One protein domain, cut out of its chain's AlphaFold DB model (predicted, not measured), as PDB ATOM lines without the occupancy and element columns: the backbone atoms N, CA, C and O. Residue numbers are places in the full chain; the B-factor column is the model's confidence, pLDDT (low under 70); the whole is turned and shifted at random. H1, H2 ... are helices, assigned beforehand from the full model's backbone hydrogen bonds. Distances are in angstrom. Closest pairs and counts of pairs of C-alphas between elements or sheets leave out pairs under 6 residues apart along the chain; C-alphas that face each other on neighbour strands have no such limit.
ATOM      1  N   VAL A   1      25.364 -18.273  23.440       75.00
ATOM      2  CA  VAL A   1      25.143 -18.985  22.151       75.00
ATOM      3  C   VAL A   1      25.638 -20.429  22.210       75.00
ATOM      4  O   VAL A   1      24.845 -21.313  21.917       75.00
ATOM      5  N   ARG A   2      26.879 -20.691  22.655       84.38
ATOM      6  CA  ARG A   2      27.450 -22.047  22.806       84.38
ATOM      7  C   ARG A   2      26.562 -23.030  23.587       84.38
ATOM      8  O   ARG A   2      26.218 -24.079  23.059       84.38
ATOM      9  N   ASP A   3      26.107 -22.665  24.786       81.81
ATOM     10  CA  ASP A   3      25.297 -23.581  25.612       81.81
ATOM     11  C   ASP A   3      23.905 -23.843  25.024       81.81
ATOM     12  O   ASP A   3      23.345 -24.924  25.188       81.81
ATOM     13  N   ALA A   4      23.361 -22.885  24.265       84.19
ATOM     14  CA  ALA A   4      22.115 -23.087  23.529       84.19
ATOM     15  C   ALA A   4      22.301 -24.105  22.391       84.19
ATOM     16  O   ALA A   4      21.464 -24.989  22.236       84.19
ATOM     17  N   LYS A   5      23.422 -24.037  21.652       84.88
ATOM     18  CA  LYS A   5      23.781 -25.045  20.638       84.88
ATOM     19  C   LYS A   5      23.925 -26.437  21.267       84.88
ATOM     20  O   LYS A   5      23.397 -27.403  20.728       84.88
ATOM     21  N   LEU A   6      24.565 -26.529  22.436       85.62
ATOM     22  CA  LEU A   6      24.748 -27.787  23.169       85.62
ATOM     23  C   LEU A   6      23.423 -28.362  23.691       85.62
ATOM     24  O   LEU A   6      23.200 -29.571  23.635       85.62
ATOM     25  N   LYS A   7      22.506 -27.499  24.141       85.25
ATOM     26  CA  LYS A   7      21.158 -27.908  24.549       85.25
ATOM     27  C   LYS A   7      20.353 -28.477  23.378       85.25
ATOM     28  O   LYS A   7      19.704 -29.505  23.545       85.25
ATOM     29  N   VAL A   8      20.415 -27.839  22.205       85.56
ATOM     30  CA  VAL A   8      19.768 -28.345  20.980       85.56
ATOM     31  C   VAL A   8      20.385 -29.679  20.564       85.56
ATOM     32  O   VAL A   8      19.653 -30.636  20.324       85.56
ATOM     33  N   PHE A   9      21.716 -29.776  20.568       85.56
ATOM     34  CA  PHE A   9      22.436 -31.009  20.254       85.56
ATOM     35  C   PHE A   9      22.000 -32.189  21.132       85.56
ATOM     36  O   PHE A   9      21.675 -33.254  20.619       85.56
ATOM     37  N   GLY A  10      21.910 -31.982  22.449       81.19
ATOM     38  CA  GLY A  10      21.488 -33.023  23.386       81.19
ATOM     39  C   GLY A  10      20.023 -33.459  23.256       81.19
ATOM     40  O   GLY A  10      19.661 -34.488  23.814       81.19
ATOM     41  N   SER A  11      19.183 -32.697  22.549       82.50
ATOM     42  CA  SER A  11      17.770 -33.035  22.310       82.50
ATOM     43  C   SER A  11      17.527 -33.808  21.011       82.50
ATOM     44  O   SER A  11      16.405 -34.251  20.761       82.50
ATOM     45  N   LEU A  12      18.557 -33.954  20.175       83.56
ATOM     46  CA  LEU A  12      18.438 -34.597  18.876       83.56
ATOM     47  C   LEU A  12      18.347 -36.119  19.046       83.56
ATOM     48  O   LEU A  12      19.203 -36.740  19.678       83.56
ATOM     49  N   LYS A  13      17.296 -36.713  18.481       80.88
ATOM     50  CA  LYS A  13      17.062 -38.157  18.538       80.88
ATOM     51  C   LYS A  13      17.970 -38.893  17.555       80.88
ATOM     52  O   LYS A  13      18.198 -38.420  16.445       80.88
ATOM     53  N   GLN A  14      18.452 -40.064  17.960       82.19
ATOM     54  CA  GLN A  14      19.349 -40.919  17.166       82.19
ATOM     55  C   GLN A  14      18.659 -42.214  16.698       82.19
ATOM     56  O   GLN A  14      19.319 -43.187  16.329       82.19
ATOM     57  N   ASP A  15      17.326 -42.213  16.706       79.44
ATOM     58  CA  ASP A  15      16.486 -43.396  16.500       79.44
ATOM     59  C   ASP A  15      16.538 -43.901  15.044       79.44
ATOM     60  O   ASP A  15      16.342 -45.087  14.787       79.44
ATOM     61  N   THR A  16      16.832 -43.015  14.083       82.62
ATOM     62  CA  THR A  16      16.914 -43.316  12.644       82.62
ATOM     63  C   THR A  16      18.315 -43.074  12.089       82.62
ATOM     64  O   THR A  16      19.053 -42.220  12.575       82.62
ATOM     65  N   ASP A  17      18.678 -43.783  11.020       82.31
ATOM     66  CA  ASP A  17      19.950 -43.629  10.300       82.31
ATOM     67  C   ASP A  17      20.224 -42.187   9.859       82.31
ATOM     68  O   ASP A  17      21.341 -41.683  10.006       82.31
ATOM     69  N   GLU A  18      19.190 -41.503   9.373       84.62
ATOM     70  CA  GLU A  18      19.254 -40.092   8.993       84.62
ATOM     71  C   GLU A  18      19.553 -39.207  10.208       84.62
ATOM     72  O   GLU A  18      20.513 -38.434  10.177       84.62
ATOM     73  N   GLY A  19      18.817 -39.391  11.312       84.88
ATOM     74  CA  GLY A  19      19.039 -38.648  12.556       84.88
ATOM     75  C   GLY A  19      20.443 -38.864  13.122       84.88
ATOM     76  O   GLY A  19      21.085 -37.919  13.580       84.88
ATOM     77  N   ARG A  20      20.987 -40.082  13.004       84.12
ATOM     78  CA  ARG A  20      22.376 -40.387  13.384       84.12
ATOM     79  C   ARG A  20      23.393 -39.651  12.523       84.12
ATOM     80  O   ARG A  20      24.384 -39.144  13.047       84.12
ATOM     81  N   SER A  21      23.167 -39.585  11.214       85.81
ATOM     82  CA  SER A  21      24.043 -38.857  10.291       85.81
ATOM     83  C   SER A  21      24.040 -37.355  10.585       85.81
ATOM     84  O   SER A  21      25.102 -36.733  10.655       85.81
ATOM     85  N   GLU A  22      22.864 -36.771  10.822       87.88
ATOM     86  CA  GLU A  22      22.730 -35.364  11.212       87.88
ATOM     87  C   GLU A  22      23.394 -35.073  12.557       87.88
ATOM     88  O   GLU A  22      24.149 -34.104  12.673       87.88
ATOM     89  N   TRP A  23      23.190 -35.947  13.545       90.88
ATOM     90  CA  TRP A  23      23.840 -35.847  14.848       90.88
ATOM     91  C   TRP A  23      25.364 -35.881  14.720       90.88
ATOM     92  O   TRP A  23      26.037 -35.003  15.260       90.88
ATOM     93  N   LYS A  24      25.921 -36.825  13.944       89.56
ATOM     94  CA  LYS A  24      27.373 -36.929  13.714       89.56
ATOM     95  C   LYS A  24      27.935 -35.678  13.038       89.56
ATOM     96  O   LYS A  24      28.964 -35.162  13.473       89.56
ATOM     97  N   LYS A  25      27.245 -35.147  12.022       90.44
ATOM     98  CA  LYS A  25      27.637 -33.892  11.358       90.44
ATOM     99  C   LYS A  25      27.636 -32.722  12.339       90.44
ATOM    100  O   LYS A  25      28.593 -31.951  12.372       90.44
ATOM    101  N   LEU A  26      26.592 -32.599  13.158       89.00
ATOM    102  CA  LEU A  26      26.483 -31.526  14.146       89.00
ATOM    103  C   LEU A  26      27.570 -31.648  15.222       89.00
ATOM    104  O   LEU A  26      28.198 -30.647  15.563       89.00
ATOM    105  N   ALA A  27      27.838 -32.864  15.705       89.50
ATOM    106  CA  ALA A  27      28.919 -33.140  16.645       89.50
ATOM    107  C   ALA A  27      30.274 -32.705  16.070       89.50
ATOM    108  O   ALA A  27      31.024 -31.995  16.736       89.50
ATOM    109  N   GLN A  28      30.564 -33.061  14.816       91.31
ATOM    110  CA  GLN A  28      31.811 -32.688  14.147       91.31
ATOM    111  C   GLN A  28      31.947 -31.169  13.973       91.31
ATOM    112  O   GLN A  28      33.015 -30.613  14.236       91.31
ATOM    113  N   LEU A  29      30.864 -30.480  13.599       91.12
ATOM    114  CA  LEU A  29      30.843 -29.018  13.516       91.12
ATOM    115  C   LEU A  29      31.118 -28.376  14.880       91.12
ATOM    116  O   LEU A  29      31.971 -27.495  14.980       91.12
ATOM    117  N   LEU A  30      30.456 -28.838  15.943       90.38
ATOM    118  CA  LEU A  30      30.672 -28.302  17.287       90.38
ATOM    119  C   LEU A  30      32.084 -28.580  17.808       90.38
ATOM    120  O   LEU A  30      32.660 -27.693  18.431       90.38
ATOM    121  N   LYS A  31      32.661 -29.754  17.523       91.25
ATOM    122  CA  LYS A  31      34.063 -30.057  17.852       91.25
ATOM    123  C   LYS A  31      35.027 -29.126  17.115       91.25
ATOM    124  O   LYS A  31      35.997 -28.676  17.706       91.25
ATOM    125  N   SER A  32      34.745 -28.787  15.855       90.44
ATOM    126  CA  SER A  32      35.579 -27.836  15.105       90.44
ATOM    127  C   SER A  32      35.481 -26.401  15.636       90.44
ATOM    128  O   SER A  32      36.457 -25.660  15.593       90.44
ATOM    129  N   GLU A  33      34.317 -26.011  16.163       90.69
ATOM    130  CA  GLU A  33      34.084 -24.676  16.726       90.69
ATOM    131  C   GLU A  33      34.611 -24.561  18.171       90.69
ATOM    132  O   GLU A  33      35.033 -23.484  18.590       90.69
ATOM    133  N   TYR A  34      34.600 -25.663  18.932       88.56
ATOM    134  CA  TYR A  34      34.954 -25.715  20.356       88.56
ATOM    135  C   TYR A  34      35.741 -26.997  20.723       88.56
ATOM    136  O   TYR A  34      35.225 -27.827  21.477       88.56
ATOM    137  N   PRO A  35      36.982 -27.173  20.231       84.00
ATOM    138  CA  PRO A  35      37.718 -28.442  20.336       84.00
ATOM    139  C   PRO A  35      38.057 -28.864  21.774       84.00
ATOM    140  O   PRO A  35      37.977 -30.042  22.094       84.00
ATOM    141  N   GLU A  36      38.360 -27.914  22.661       84.56
ATOM    142  CA  GLU A  36      38.762 -28.193  24.053       84.56
ATOM    143  C   GLU A  36      37.611 -28.022  25.060       84.56
ATOM    144  O   GLU A  36      37.814 -27.955  26.270       84.56
ATOM    145  N   TYR A  37      36.363 -27.899  24.593       89.44
ATOM    146  CA  TYR A  37      35.239 -27.664  25.497       89.44
ATOM    147  C   TYR A  37      34.728 -28.975  26.111       89.44
ATOM    148  O   TYR A  37      33.809 -29.600  25.582       89.44
ATOM    149  N   THR A  38      35.266 -29.358  27.274       91.25
ATOM    150  CA  THR A  38      34.916 -30.600  27.998       91.25
ATOM    151  C   THR A  38      33.406 -30.860  28.126       91.25
ATOM    152  O   THR A  38      32.984 -31.982  27.853       91.25
ATOM    153  N   PRO A  39      32.534 -29.877  28.450       91.38
ATOM    154  CA  PRO A  39      31.090 -30.121  28.518       91.38
ATOM    155  C   PRO A  39      30.469 -30.597  27.198       91.38
ATOM    156  O   PRO A  39      29.508 -31.363  27.226       91.38
ATOM    157  N   LEU A  40      31.000 -30.171  26.044       91.38
ATOM    158  CA  LEU A  40      30.573 -30.685  24.739       91.38
ATOM    159  C   LEU A  40      30.989 -32.142  24.566       91.38
ATOM    160  O   LEU A  40      30.150 -32.958  24.199       91.38
ATOM    161  N   LEU A  41      32.244 -32.467  24.862       93.25
ATOM    162  CA  LEU A  41      32.775 -33.827  24.731       93.25
ATOM    163  C   LEU A  41      32.020 -34.806  25.643       93.25
ATOM    164  O   LEU A  41      31.577 -35.863  25.193       93.25
ATOM    165  N   VAL A  42      31.746 -34.403  26.888       93.81
ATOM    166  CA  VAL A  42      30.914 -35.174  27.827       93.81
ATOM    167  C   VAL A  42      29.507 -35.371  27.266       93.81
ATOM    168  O   VAL A  42      28.986 -36.484  27.304       93.81
ATOM    169  N   LYS A  43      28.897 -34.327  26.686       92.69
ATOM    170  CA  LYS A  43      27.561 -34.434  26.086       92.69
ATOM    171  C   LYS A  43      27.532 -35.398  24.899       92.69
ATOM    172  O   LYS A  43      26.572 -36.148  24.762       92.69
ATOM    173  N   ILE A  44      28.573 -35.394  24.066       92.19
ATOM    174  CA  ILE A  44      28.731 -36.324  22.940       92.19
ATOM    175  C   ILE A  44      28.793 -37.765  23.456       92.19
ATOM    176  O   ILE A  44      28.027 -38.605  22.987       92.19
ATOM    177  N   MET A  45      29.627 -38.030  24.465       94.06
ATOM    178  CA  MET A  45      29.731 -39.346  25.101       94.06
ATOM    179  C   MET A  45      28.387 -39.804  25.697       94.06
ATOM    180  O   MET A  45      27.939 -40.912  25.420       94.06
ATOM    181  N   GLU A  46      27.694 -38.956  26.466       92.50
ATOM    182  CA  GLU A  46      26.370 -39.271  27.034       92.50
ATOM    183  C   GLU A  46      25.321 -39.602  25.965       92.50
ATOM    184  O   GLU A  46      24.511 -40.518  26.136       92.50
ATOM    185  N   SER A  47      25.324 -38.851  24.863       89.81
ATOM    186  CA  SER A  47      24.423 -39.073  23.738       89.81
ATOM    187  C   SER A  47      24.700 -40.397  23.026       89.81
ATOM    188  O   SER A  47      23.750 -41.025  22.567       89.81
ATOM    189  N   LEU A  48      25.957 -40.849  22.955       90.38
ATOM    190  CA  LEU A  48      26.279 -42.186  22.450       90.38
ATOM    191  C   LEU A  48      25.770 -43.270  23.408       90.38
ATOM    192  O   LEU A  48      25.116 -44.204  22.966       90.38
ATOM    193  N   LEU A  49      25.981 -43.118  24.718       89.56
ATOM    194  CA  LEU A  49      25.548 -44.098  25.727       89.56
ATOM    195  C   LEU A  49      24.025 -44.267  25.820       89.56
ATOM    196  O   LEU A  49      23.544 -45.318  26.232       89.56
ATOM    197  N   SER A  50      23.274 -43.225  25.467       87.19
ATOM    198  CA  SER A  50      21.804 -43.226  25.491       87.19
ATOM    199  C   SER A  50      21.187 -43.746  24.190       87.19
ATOM    200  O   SER A  50      19.979 -43.634  24.000       87.19
ATOM    201  N   ARG A  51      22.007 -44.231  23.254       84.56
ATOM    202  CA  ARG A  51      21.546 -44.675  21.944       84.56
ATOM    203  C   ARG A  51      20.854 -46.031  22.044       84.56
ATOM    204  O   ARG A  51      21.441 -47.012  22.492       84.56
ATOM    205  N   ASP A  52      19.636 -46.081  21.522       72.94
ATOM    206  CA  ASP A  52      18.875 -47.313  21.350       72.94
ATOM    207  C   ASP A  52      19.122 -47.928  19.959       72.94
ATOM    208  O   ASP A  52      19.549 -47.247  19.025       72.94
ATOM    209  N   ASN A  53      18.831 -49.226  19.815       69.94
ATOM    210  CA  ASN A  53      18.914 -49.978  18.554       69.94
ATOM    211  C   ASN A  53      20.314 -49.971  17.895       69.94
ATOM    212  O   ASN A  53      20.563 -49.332  16.870       69.94
ATOM    213  N   ILE A  54      21.255 -50.674  18.530       78.94
ATOM    214  CA  ILE A  54      22.648 -50.786  18.085       78.94
ATOM    215  C   ILE A  54      22.810 -52.054  17.236       78.94
ATOM    216  O   ILE A  54      22.865 -53.155  17.786       78.94
ATOM    217  N   ASP A  55      22.915 -51.884  15.916       76.25
ATOM    218  CA  ASP A  55      23.144 -52.991  14.975       76.25
ATOM    219  C   ASP A  55      24.564 -53.561  15.122       76.25
ATOM    220  O   ASP A  55      24.752 -54.737  15.432       76.25
ATOM    221  N   ASP A  56      25.581 -52.706  14.963       86.06
ATOM    222  CA  ASP A  56      26.982 -53.073  15.173       86.06
ATOM    223  C   ASP A  56      27.451 -52.632  16.562       86.06
ATOM    224  O   ASP A  56      27.888 -51.498  16.781       86.06
ATOM    225  N   LYS A  57      27.349 -53.560  17.519       88.44
ATOM    226  CA  LYS A  57      27.798 -53.339  18.898       88.44
ATOM    227  C   LYS A  57      29.293 -53.059  18.990       88.44
ATOM    228  O   LYS A  57      29.687 -52.251  19.820       88.44
ATOM    229  N   THR A  58      30.120 -53.695  18.158       90.00
ATOM    230  CA  THR A  58      31.575 -53.501  18.215       90.00
ATOM    231  C   THR A  58      31.922 -52.071  17.805       90.00
ATOM    232  O   THR A  58      32.512 -51.349  18.602       90.00
ATOM    233  N   GLN A  59      31.438 -51.633  16.638       90.81
ATOM    234  CA  GLN A  59      31.607 -50.257  16.156       90.81
ATOM    235  C   GLN A  59      31.070 -49.229  17.165       90.81
ATOM    236  O   GLN A  59      31.672 -48.182  17.377       90.81
ATOM    237  N   HIS A  60      29.926 -49.514  17.793       92.12
ATOM    238  CA  HIS A  60      29.347 -48.623  18.793       92.12
ATOM    239  C   HIS A  60      30.235 -48.459  20.032       92.12
ATOM    240  O   HIS A  60      30.436 -47.335  20.488       92.12
ATOM    241  N   TYR A  61      30.776 -49.553  20.575       93.50
ATOM    242  CA  TYR A  61      31.678 -49.470  21.720       93.50
ATOM    243  C   TYR A  61      33.012 -48.806  21.359       93.50
ATOM    244  O   TYR A  61      33.538 -48.069  22.190       93.50
ATOM    245  N   ASP A  62      33.510 -48.974  20.128       94.00
ATOM    246  CA  ASP A  62      34.666 -48.217  19.629       94.00
ATOM    247  C   ASP A  62      34.371 -46.701  19.629       94.00
ATOM    248  O   ASP A  62      35.136 -45.925  20.198       94.00
ATOM    249  N   GLU A  63      33.205 -46.273  19.117       93.75
ATOM    250  CA  GLU A  63      32.775 -44.860  19.160       93.75
ATOM    251  C   GLU A  63      32.678 -44.317  20.601       93.75
ATOM    252  O   GLU A  63      33.013 -43.156  20.858       93.75
ATOM    253  N   VAL A  64      32.222 -45.140  21.553       95.75
ATOM    254  CA  VAL A  64      32.157 -44.777  22.980       95.75
ATOM    255  C   VAL A  64      33.557 -44.633  23.581       95.75
ATOM    256  O   VAL A  64      33.786 -43.691  24.343       95.75
ATOM    257  N   ILE A  65      34.494 -45.526  23.247       96.00
ATOM    258  CA  ILE A  65      35.889 -45.454  23.708       96.00
ATOM    259  C   ILE A  65      36.559 -44.188  23.179       96.00
ATOM    260  O   ILE A  65      37.188 -43.475  23.959       96.00
ATOM    261  N   ASP A  66      36.386 -43.879  21.894       95.62
ATOM    262  CA  ASP A  66      36.941 -42.672  21.278       95.62
ATOM    263  C   ASP A  66      36.392 -41.407  21.946       95.62
ATOM    264  O   ASP A  66      37.158 -40.537  22.363       95.62
ATOM    265  N   ALA A  67      35.072 -41.329  22.148       95.44
ATOM    266  CA  ALA A  67      34.456 -40.196  22.837       95.44
ATOM    267  C   ALA A  67      34.922 -40.066  24.299       95.44
ATOM    268  O   ALA A  67      35.119 -38.954  24.789       95.44
ATOM    269  N   ALA A  68      35.117 -41.184  25.004       96.75
ATOM    270  CA  ALA A  68      35.643 -41.172  26.364       96.75
ATOM    271  C   ALA A  68      37.110 -40.715  26.410       96.75
ATOM    272  O   ALA A  68      37.469 -39.942  27.298       96.75
ATOM    273  N   ASN A  69      37.943 -41.142  25.452       96.38
ATOM    274  CA  ASN A  69      39.326 -40.677  25.326       96.38
ATOM    275  C   ASN A  69      39.383 -39.165  25.106       96.38
ATOM    276  O   ASN A  69      40.109 -38.491  25.822       96.38
ATOM    277  N   GLU A  70      38.548 -38.613  24.220       95.31
ATOM    278  CA  GLU A  70      38.490 -37.161  24.009       95.31
ATOM    279  C   GLU A  70      38.153 -36.392  25.300       95.31
ATOM    280  O   GLU A  70      38.752 -35.355  25.583       95.31
ATOM    281  N   VAL A  71      37.219 -36.899  26.117       96.00
ATOM    282  CA  VAL A  71      36.910 -36.291  27.423       96.00
ATOM    283  C   VAL A  71      38.119 -36.359  28.353       96.00
ATOM    284  O   VAL A  71      38.459 -35.345  28.963       96.00
ATOM    285  N   ILE A  72      38.761 -37.526  28.459       95.81
ATOM    286  CA  ILE A  72      39.939 -37.742  29.313       95.81
ATOM    287  C   ILE A  72      41.087 -36.814  28.896       95.81
ATOM    288  O   ILE A  72      41.712 -36.205  29.761       95.81
ATOM    289  N   ASP A  73      41.327 -36.677  27.594       94.88
ATOM    290  CA  ASP A  73      42.409 -35.864  27.036       94.88
ATOM    291  C   ASP A  73      42.143 -34.360  27.184       94.88
ATOM    292  O   ASP A  73      43.082 -33.577  27.298       94.88
ATOM    293  N   SER A  74      40.872 -33.943  27.248       94.12
ATOM    294  CA  SER A  74      40.504 -32.542  27.508       94.12
ATOM    295  C   SER A  74      40.718 -32.093  28.959       94.12
ATOM    296  O   SER A  74      40.606 -30.904  29.253       94.12
ATOM    297  N   ILE A  75      40.970 -33.028  29.879       94.06
ATOM    298  CA  ILE A  75      41.079 -32.760  31.313       94.06
ATOM    299  C   ILE A  75      42.548 -32.836  31.746       94.06
ATOM    300  O   ILE A  75      43.184 -33.887  31.655       94.06
ATOM    301  N   ASP A  76      43.071 -31.741  32.311       93.12
ATOM    302  CA  ASP A  76      44.399 -31.734  32.931       93.12
ATOM    303  C   ASP A  76      44.381 -32.518  34.257       93.12
ATOM    304  O   ASP A  76      43.973 -32.045  35.325       93.12
ATOM    305  N   ARG A  77      44.821 -33.773  34.167       93.56
ATOM    306  CA  ARG A  77      44.930 -34.704  35.294       93.56
ATOM    307  C   ARG A  77      45.971 -34.260  36.316       93.56
ATOM    308  O   ARG A  77      45.769 -34.478  37.511       93.56
ATOM    309  N   ASP A  78      47.058 -33.629  35.885       91.69
ATOM    310  CA  ASP A  78      48.110 -33.185  36.796       91.69
ATOM    311  C   ASP A  78      47.640 -31.980  37.611       91.69
ATOM    312  O   ASP A  78      47.894 -31.910  38.816       91.69
ATOM    313  N   GLU A  79      46.928 -31.044  36.982       91.06
ATOM    314  CA  GLU A  79      46.287 -29.922  37.671       91.06
ATOM    315  C   GLU A  79      45.247 -30.415  38.684       91.06
ATOM    316  O   GLU A  79      45.284 -30.005  39.849       91.06
ATOM    317  N   LEU A  80      44.381 -31.357  38.291       91.50
ATOM    318  CA  LEU A  80      43.401 -31.955  39.202       91.50
ATOM    319  C   LEU A  80      44.067 -32.638  40.401       91.50
ATOM    320  O   LEU A  80      43.665 -32.407  41.545       91.50
ATOM    321  N   ALA A  81      45.090 -33.461  40.166       90.75
ATOM    322  CA  ALA A  81      45.795 -34.165  41.233       90.75
ATOM    323  C   ALA A  81      46.477 -33.188  42.204       90.75
ATOM    324  O   ALA A  81      46.396 -33.360  43.426       90.75
ATOM    325  N   LYS A  82      47.105 -32.127  41.678       90.44
ATOM    326  CA  LYS A  82      47.708 -31.057  42.488       90.44
ATOM    327  C   LYS A  82      46.657 -30.343  43.330       90.44
ATOM    328  O   LYS A  82      46.881 -30.154  44.523       90.44
ATOM    329  N   PHE A  83      45.511 -29.994  42.743       88.94
ATOM    330  CA  PHE A  83      44.433 -29.309  43.453       88.94
ATOM    331  C   PHE A  83      43.925 -30.129  44.643       88.94
ATOM    332  O   PHE A  83      43.883 -29.622  45.760       88.94
ATOM    333  N   PHE A  84      43.617 -31.414  44.442       86.00
ATOM    334  CA  PHE A  84      43.106 -32.279  45.515       86.00
ATOM    335  C   PHE A  84      44.163 -32.692  46.552       86.00
ATOM    336  O   PHE A  84      43.806 -33.192  47.619       86.00
ATOM    337  N   SER A  85      45.448 -32.458  46.277       86.00
ATOM    338  CA  SER A  85      46.527 -32.644  47.257       86.00
ATOM    339  C   SER A  85      46.668 -31.453  48.215       86.00
ATOM    340  O   SER A  85      47.255 -31.588  49.291       86.00
ATOM    341  N   LEU A  86      46.146 -30.283  47.839       82.44
ATOM    342  CA  LEU A  86      46.207 -29.057  48.628       82.44
ATOM    343  C   LEU A  86      44.942 -28.905  49.483       82.44
ATOM    344  O   LEU A  86      43.828 -29.176  49.043       82.44
ATOM    345  N   LYS A  87      45.097 -28.434  50.726       72.88
ATOM    346  CA  LYS A  87      43.951 -28.033  51.554       72.88
ATOM    347  C   LYS A  87      43.531 -26.617  51.170       72.88
ATOM    348  O   LYS A  87      44.316 -25.689  51.345       72.88
ATOM    349  N   SER A  88      42.311 -26.461  50.669       71.88
ATOM    350  CA  SER A  88      41.694 -25.150  50.436       71.88
ATOM    351  C   SER A  88      41.052 -24.607  51.716       71.88
ATOM    352  O   SER A  88      40.568 -25.383  52.542       71.88
ATOM    353  N   ASP A  89      41.051 -23.283  51.864       68.31
ATOM    354  CA  ASP A  89      40.348 -22.577  52.939       68.31
ATOM    355  C   ASP A  89      38.825 -22.599  52.675       68.31
ATOM    356  O   ASP A  89      38.406 -22.165  51.600       68.31
ATOM    357  N   PRO A  90      37.996 -23.141  53.588       70.50
ATOM    358  CA  PRO A  90      36.549 -23.254  53.392       70.50
ATOM    359  C   PRO A  90      35.774 -21.928  53.502       70.50
ATOM    360  O   PRO A  90      34.598 -21.909  53.148       70.50
ATOM    361  N   GLU A  91      36.389 -20.841  53.982       73.94
ATOM    362  CA  GLU A  91      35.700 -19.555  54.202       73.94
ATOM    363  C   GLU A  91      35.766 -18.598  52.992       73.94
ATOM    364  O   GLU A  91      35.133 -17.541  52.995       73.94
ATOM    365  N   ASP A  92      36.500 -18.956  51.931       83.19
ATOM    366  CA  ASP A  92      36.596 -18.162  50.700       83.19
ATOM    367  C   ASP A  92      35.591 -18.641  49.633       83.19
ATOM    368  O   ASP A  92      35.671 -19.756  49.105       83.19
ATOM    369  N   GLU A  93      34.646 -17.769  49.264       83.00
ATOM    370  CA  GLU A  93      33.648 -18.051  48.227       83.00
ATOM    371  C   GLU A  93      34.261 -18.379  46.853       83.00
ATOM    372  O   GLU A  93      33.671 -19.145  46.079       83.00
ATOM    373  N   GLU A  94      35.403 -17.783  46.500       82.38
ATOM    374  CA  GLU A  94      36.071 -18.039  45.222       82.38
ATOM    375  C   GLU A  94      36.781 -19.397  45.234       82.38
ATOM    376  O   GLU A  94      36.669 -20.167  44.268       82.38
ATOM    377  N   ALA A  95      37.402 -19.751  46.362       82.38
ATOM    378  CA  ALA A  95      37.963 -21.078  46.595       82.38
ATOM    379  C   ALA A  95      36.885 -22.173  46.523       82.38
ATOM    380  O   ALA A  95      37.078 -23.184  45.842       82.38
ATOM    381  N   GLU A  96      35.712 -21.954  47.123       84.62
ATOM    382  CA  GLU A  96      34.589 -22.899  47.063       84.62
ATOM    383  C   GLU A  96      34.017 -23.050  45.640       84.62
ATOM    384  O   GLU A  96      33.698 -24.161  45.200       84.62
ATOM    385  N   LYS A  97      33.934 -21.964  44.857       86.12
ATOM    386  CA  LYS A  97      33.544 -22.046  43.434       86.12
ATOM    387  C   LYS A  97      34.552 -22.848  42.615       86.12
ATOM    388  O   LYS A  97      34.141 -23.656  41.779       86.12
ATOM    389  N   ASN A  98      35.849 -22.646  42.834       87.56
ATOM    390  CA  ASN A  98      36.890 -23.391  42.126       87.56
ATOM    391  C   ASN A  98      36.917 -24.866  42.540       87.56
ATOM    392  O   ASN A  98      36.980 -25.733  41.670       87.56
ATOM    393  N   LYS A  99      36.730 -25.171  43.825       88.88
ATOM    394  CA  LYS A  99      36.581 -26.542  44.325       88.88
ATOM    395  C   LYS A  99      35.426 -27.284  43.659       88.88
ATOM    396  O   LYS A  99      35.635 -28.377  43.142       88.88
ATOM    397  N   LYS A 100      34.244 -26.668  43.552       90.81
ATOM    398  CA  LYS A 100      33.096 -27.265  42.839       90.81
ATOM    399  C   LYS A 100      33.402 -27.559  41.368       90.81
ATOM    400  O   LYS A 100      32.978 -28.591  40.844       90.81
ATOM    401  N   LYS A 101      34.144 -26.678  40.686       90.75
ATOM    402  CA  LYS A 101      34.588 -26.919  39.301       90.75
ATOM    403  C   LYS A 101      35.553 -28.105  39.224       90.75
ATOM    404  O   LYS A 101      35.354 -28.974  38.380       90.75
ATOM    405  N   MET A 102      36.538 -28.176  40.119       91.38
ATOM    406  CA  MET A 102      37.508 -29.277  40.166       91.38
ATOM    407  C   MET A 102      36.842 -30.615  40.510       91.38
ATOM    408  O   MET A 102      37.141 -31.632  39.890       91.38
ATOM    409  N   GLU A 103      35.870 -30.626  41.425       92.38
ATOM    410  CA  GLU A 103      35.047 -31.806  41.719       92.38
ATOM    411  C   GLU A 103      34.209 -32.237  40.514       92.38
ATOM    412  O   GLU A 103      34.118 -33.428  40.221       92.38
ATOM    413  N   THR A 104      33.633 -31.279  39.782       94.19
ATOM    414  CA  THR A 104      32.888 -31.558  38.547       94.19
ATOM    415  C   THR A 104      33.798 -32.186  37.494       94.19
ATOM    416  O   THR A 104      33.442 -33.217  36.928       94.19
ATOM    417  N   SER A 105      34.987 -31.618  37.286       93.50
ATOM    418  CA  SER A 105      35.982 -32.133  36.344       93.50
ATOM    419  C   SER A 105      36.469 -33.536  36.740       93.50
ATOM    420  O   SER A 105      36.432 -34.455  35.924       93.50
ATOM    421  N   ARG A 106      36.772 -33.775  38.026       94.88
ATOM    422  CA  ARG A 106      37.084 -35.120  38.547       94.88
ATOM    423  C   ARG A 106      35.946 -36.112  38.295       94.88
ATOM    424  O   ARG A 106      36.193 -37.248  37.902       94.88
ATOM    425  N   ASN A 107      34.698 -35.709  38.525       94.31
ATOM    426  CA  ASN A 107      33.541 -36.577  38.305       94.31
ATOM    427  C   ASN A 107      33.352 -36.903  36.812       94.31
ATOM    428  O   ASN A 107      33.026 -38.045  36.490       94.31
ATOM    429  N   GLN A 108      33.585 -35.938  35.916       95.12
ATOM    430  CA  GLN A 108      33.567 -36.140  34.463       95.12
ATOM    431  C   GLN A 108      34.685 -37.087  34.012       95.12
ATOM    432  O   GLN A 108      34.410 -38.034  33.278       95.12
ATOM    433  N   LEU A 109      35.908 -36.899  34.521       96.38
ATOM    434  CA  LEU A 109      37.044 -37.791  34.281       96.38
ATOM    435  C   LEU A 109      36.734 -39.223  34.733       96.38
ATOM    436  O   LEU A 109      36.878 -40.173  33.965       96.38
ATOM    437  N   ALA A 110      36.244 -39.382  35.964       95.56
ATOM    438  CA  ALA A 110      35.871 -40.678  36.513       95.56
ATOM    439  C   ALA A 110      34.743 -41.349  35.714       95.56
ATOM    440  O   ALA A 110      34.752 -42.563  35.526       95.56
ATOM    441  N   GLN A 111      33.766 -40.574  35.235       95.19
ATOM    442  CA  GLN A 111      32.703 -41.088  34.378       95.19
ATOM    443  C   GLN A 111      33.251 -41.547  33.022       95.19
ATOM    444  O   GLN A 111      32.897 -42.638  32.589       95.19
ATOM    445  N   ALA A 112      34.131 -40.777  32.380       96.81
ATOM    446  CA  ALA A 112      34.731 -41.156  31.103       96.81
ATOM    447  C   ALA A 112      35.583 -42.431  31.221       96.81
ATOM    448  O   ALA A 112      35.374 -43.380  30.467       96.81
ATOM    449  N   LEU A 113      36.458 -42.508  32.231       96.69
ATOM    450  CA  LEU A 113      37.254 -43.707  32.527       96.69
ATOM    451  C   LEU A 113      36.368 -44.930  32.806       96.69
ATOM    452  O   LEU A 113      36.643 -46.028  32.324       96.69
ATOM    453  N   TYR A 114      35.274 -44.751  33.549       96.38
ATOM    454  CA  TYR A 114      34.331 -45.832  33.821       96.38
ATOM    455  C   TYR A 114      33.657 -46.352  32.544       96.38
ATOM    456  O   TYR A 114      33.644 -47.558  32.309       96.38
ATOM    457  N   GLN A 115      33.144 -45.456  31.697       96.56
ATOM    458  CA  GLN A 115      32.463 -45.834  30.455       96.56
ATOM    459  C   GLN A 115      33.426 -46.464  29.443       96.56
ATOM    460  O   GLN A 115      33.088 -47.479  28.836       96.56
ATOM    461  N   LYS A 116      34.656 -45.944  29.340       96.94
ATOM    462  CA  LYS A 116      35.738 -46.566  28.566       96.94
ATOM    463  C   LYS A 116      36.022 -47.992  29.041       96.94
ATOM    464  O   LYS A 116      36.118 -48.899  28.223       96.94
ATOM    465  N   GLY A 117      36.114 -48.203  30.354       95.25
ATOM    466  CA  GLY A 117      36.349 -49.527  30.933       95.25
ATOM    467  C   GLY A 117      35.233 -50.523  30.613       95.25
ATOM    468  O   GLY A 117      35.516 -51.659  30.239       95.25
ATOM    469  N   LEU A 118      33.970 -50.092  30.706       94.25
ATOM    470  CA  LEU A 118      32.826 -50.927  30.329       94.25
ATOM    471  C   LEU A 118      32.851 -51.282  28.838       94.25
ATOM    472  O   LEU A 118      32.702 -52.448  28.491       94.25
ATOM    473  N   ALA A 119      33.083 -50.300  27.965       95.00
ATOM    474  CA  ALA A 119      33.140 -50.520  26.523       95.00
ATOM    475  C   ALA A 119      34.290 -51.462  26.120       95.00
ATOM    476  O   ALA A 119      34.091 -52.354  25.300       95.00
ATOM    477  N   LEU A 120      35.468 -51.329  26.744       94.50
ATOM    478  CA  LEU A 120      36.598 -52.243  26.530       94.50
ATOM    479  C   LEU A 120      36.245 -53.688  26.905       94.50
ATOM    480  O   LEU A 120      36.559 -54.607  26.148       94.50
ATOM    481  N   ALA A 121      35.567 -53.886  28.040       92.44
ATOM    482  CA  ALA A 121      35.126 -55.211  28.461       92.44
ATOM    483  C   ALA A 121      34.092 -55.812  27.494       92.44
ATOM    484  O   ALA A 121      34.200 -56.985  27.148       92.44
ATOM    485  N   GLU A 122      33.132 -55.020  27.013       92.44
ATOM    486  CA  GLU A 122      32.127 -55.491  26.046       92.44
ATOM    487  C   GLU A 122      32.729 -55.820  24.670       92.44
ATOM    488  O   GLU A 122      32.301 -56.746  23.986       92.44
ATOM    489  N   ILE A 123      33.760 -55.098  24.231       91.62
ATOM    490  CA  ILE A 123      34.464 -55.451  22.991       91.62
ATOM    491  C   ILE A 123      35.176 -56.797  23.132       91.62
ATOM    492  O   ILE A 123      35.178 -57.592  22.190       91.62
ATOM    493  N   GLU A 124      35.793 -57.057  24.282       90.00
ATOM    494  CA  GLU A 124      36.471 -58.323  24.542       90.00
ATOM    495  C   GLU A 124      35.494 -59.503  24.564       90.00
ATOM    496  O   GLU A 124      35.761 -60.516  23.912       90.00
ATOM    497  N   THR A 125      34.338 -59.360  25.224       88.38
ATOM    498  CA  THR A 125      33.295 -60.402  25.242       88.38
ATOM    499  C   THR A 125      32.800 -60.704  23.828       88.38
ATOM    500  O   THR A 125      32.808 -61.862  23.408       88.38
ATOM    501  N   LEU A 126      32.480 -59.672  23.037       88.31
ATOM    502  CA  LEU A 126      32.025 -59.824  21.652       88.31
ATOM    503  C   LEU A 126      33.085 -60.467  20.745       88.31
ATOM    504  O   LEU A 126      32.751 -61.253  19.855       88.31
ATOM    505  N   LYS A 127      34.368 -60.137  20.936       86.62
ATOM    506  CA  LYS A 127      35.474 -60.762  20.192       86.62
ATOM    507  C   LYS A 127      35.624 -62.240  20.557       86.62
ATOM    508  O   LYS A 127      35.784 -63.059  19.652       86.62
ATOM    509  N   GLY A 128      35.521 -62.583  21.842       82.00
ATOM    510  CA  GLY A 128      35.551 -63.968  22.320       82.00
ATOM    511  C   GLY A 128      34.398 -64.812  21.767       82.00
ATOM    512  O   GLY A 128      34.620 -65.919  21.278       82.00
ATOM    513  N   GLU A 129      33.177 -64.268  21.758       82.12
ATOM    514  CA  GLU A 129      32.000 -64.923  21.171       82.12
ATOM    515  C   GLU A 129      32.171 -65.169  19.666       82.12
ATOM    516  O   GLU A 129      31.970 -66.291  19.197       82.12
ATOM    517  N   LYS A 130      32.609 -64.154  18.905       80.38
ATOM    518  CA  LYS A 130      32.874 -64.285  17.461       80.38
ATOM    519  C   LYS A 130      33.939 -65.348  17.172       80.38
ATOM    520  O   LYS A 130      33.754 -66.154  16.263       80.38
ATOM    521  N   ALA A 131      35.024 -65.382  17.949       77.69
ATOM    522  CA  ALA A 131      36.082 -66.381  17.801       77.69
ATOM    523  C   ALA A 131      35.586 -67.807  18.105       77.69
ATOM    524  O   ALA A 131      35.890 -68.734  17.356       77.69
ATOM    525  N   SER A 132      34.770 -67.974  19.150       76.38
ATOM    526  CA  SER A 132      34.145 -69.257  19.504       76.38
ATOM    527  C   SER A 132      33.207 -69.769  18.402       76.38
ATOM    528  O   SER A 132      33.271 -70.936  18.016       76.38
ATOM    529  N   VAL A 133      32.385 -68.885  17.824       75.94
ATOM    530  CA  VAL A 133      31.485 -69.231  16.712       75.94
ATOM    531  C   VAL A 133      32.268 -69.634  15.460       75.94
ATOM    532  O   VAL A 133      31.926 -70.629  14.826       75.94
ATOM    533  N   LEU A 134      33.337 -68.912  15.116       72.38
ATOM    534  CA  LEU A 134      34.195 -69.255  13.974       72.38
ATOM    535  C   LEU A 134      34.885 -70.613  14.164       72.38
ATOM    536  O   LEU A 134      34.863 -71.439  13.253       72.38
ATOM    537  N   ALA A 135      35.407 -70.886  15.363       73.25
ATOM    538  CA  ALA A 135      36.013 -72.173  15.697       73.25
ATOM    539  C   ALA A 135      35.003 -73.337  15.626       73.25
ATOM    540  O   ALA A 135      35.342 -74.429  15.170       73.25
ATOM    541  N   ALA A 136      33.744 -73.107  16.015       72.06
ATOM    542  CA  ALA A 136      32.678 -74.102  15.899       72.06
ATOM    543  C   ALA A 136      32.267 -74.383  14.437       72.06
ATOM    544  O   ALA A 136      31.851 -75.498  14.125       72.06
ATOM    545  N   ASP A 159      47.326 -54.345  28.633       85.50
ATOM    546  CA  ASP A 159      45.927 -54.605  28.921       85.50
ATOM    547  C   ASP A 159      45.265 -53.240  29.125       85.50
ATOM    548  O   ASP A 159      45.259 -52.689  30.227       85.50
ATOM    549  N   LEU A 160      44.753 -52.674  28.028       91.38
ATOM    550  CA  LEU A 160      44.100 -51.364  27.995       91.38
ATOM    551  C   LEU A 160      42.993 -51.248  29.048       91.38
ATOM    552  O   LEU A 160      42.752 -50.159  29.572       91.38
ATOM    553  N   PHE A 161      42.318 -52.359  29.367       93.06
ATOM    554  CA  PHE A 161      41.310 -52.389  30.417       93.06
ATOM    555  C   PHE A 161      41.951 -52.225  31.793       93.06
ATOM    556  O   PHE A 161      41.504 -51.382  32.566       93.06
ATOM    557  N   GLU A 162      43.005 -52.986  32.090       92.06
ATOM    558  CA  GLU A 162      43.707 -52.924  33.376       92.06
ATOM    559  C   GLU A 162      44.380 -51.562  33.589       92.06
ATOM    560  O   GLU A 162      44.333 -51.005  34.685       92.06
ATOM    561  N   GLU A 163      44.973 -50.983  32.545       94.19
ATOM    562  CA  GLU A 163      45.536 -49.631  32.592       94.19
ATOM    563  C   GLU A 163      44.462 -48.580  32.874       94.19
ATOM    564  O   GLU A 163      44.627 -47.741  33.763       94.19
ATOM    565  N   ASN A 164      43.331 -48.659  32.171       95.25
ATOM    566  CA  ASN A 164      42.193 -47.777  32.399       95.25
ATOM    567  C   ASN A 164      41.593 -47.964  33.803       95.25
ATOM    568  O   ASN A 164      41.235 -46.984  34.457       95.25
ATOM    569  N   PHE A 165      41.504 -49.204  34.290       93.50
ATOM    570  CA  PHE A 165      41.002 -49.515  35.624       93.50
ATOM    571  C   PHE A 165      41.927 -48.946  36.702       93.50
ATOM    572  O   PHE A 165      41.458 -48.227  37.584       93.50
ATOM    573  N   LYS A 166      43.243 -49.172  36.589       93.31
ATOM    574  CA  LYS A 166      44.256 -48.571  37.471       93.31
ATOM    575  C   LYS A 166      44.157 -47.056  37.483       93.31
ATOM    576  O   LYS A 166      44.216 -46.463  38.557       93.31
ATOM    577  N   GLU A 167      43.981 -46.434  36.322       94.81
ATOM    578  CA  GLU A 167      43.786 -44.991  36.246       94.81
ATOM    579  C   GLU A 167      42.514 -44.561  36.985       94.81
ATOM    580  O   GLU A 167      42.589 -43.682  37.838       94.81
ATOM    581  N   LEU A 168      41.376 -45.227  36.762       94.25
ATOM    582  CA  LEU A 168      40.126 -44.941  37.471       94.25
ATOM    583  C   LEU A 168      40.284 -45.041  38.996       94.25
ATOM    584  O   LEU A 168      39.790 -44.166  39.708       94.25
TER     585      LEU A 168
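AT A GLANCE: This is residues 1 to 136 and 159 to 168 of the 250 residues of an uncharacterized protein of Gossypium klotzschianum (UniProt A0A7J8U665). One very long helix, H6, makes the longest axis, and shorter helices are stacked outward from it: H4 packs on H6, H3 on H4, and H1 and H2 on H3. H7 and H5 pack on H6 elsewhere, and its residues 128 to 136 stick out. The printed part has 146 residues with seven named helices, H1 to H7 along the chain, and no named strand: all helix, loose, radius of gyration of the C-alphas 18.1 A, spans 65 by 38 by 21 A.

HOW THE PARTS SIT: Start at H6, residues 93 to 136. Its residues 108 to 126 alone touch H4, residues 57 to 73, at a shallow tilt of 27 degrees, opposite ways; the closest C-alphas, Ala 68 and Ala 112, are 4.8 A apart. H3, residues 38 to 49, touches H4, closest C-alphas Met 45 and Ala 67, 5.3 A. H3, H4 and H6 form an up-and-down bundle, each running against the one before. H1, residues 2 to 10, touches H3, closest C-alphas Leu 6 and Leu 40, 6.7 A. H2, residues 17 to 33, touches H3 with residues 27 to 31 alone, closest C-alphas Ala 27 and Ile 44, 7.1 A. H7, residues 160 to 168, touches H6, closest C-alphas Phe 161 and Gly 117, 5.8 A. H5, residues 77 to 85, touches H6 at a steep tilt of 52 degrees, closest C-alphas Leu 80 and Met 102, 6.5 A. In H1 to H7 every O i to N i+4 pair is within hydrogen-bond range.

IN THESE COORDINATES: Find C-alpha 93 at (33.648, -18.051, 48.227); H6 runs 64.7 A to C-alpha 136 at (32.678, -74.102, 15.899). H2 measures 24.5 A and H4 24.2 A.

THE WHOLE: Residues 137 to 158 are cut out, a gap of 26.9 A between C-alphas 136 and 159. Of the links printed whole, none is long. Residues 53 and 89 are under pLDDT 70.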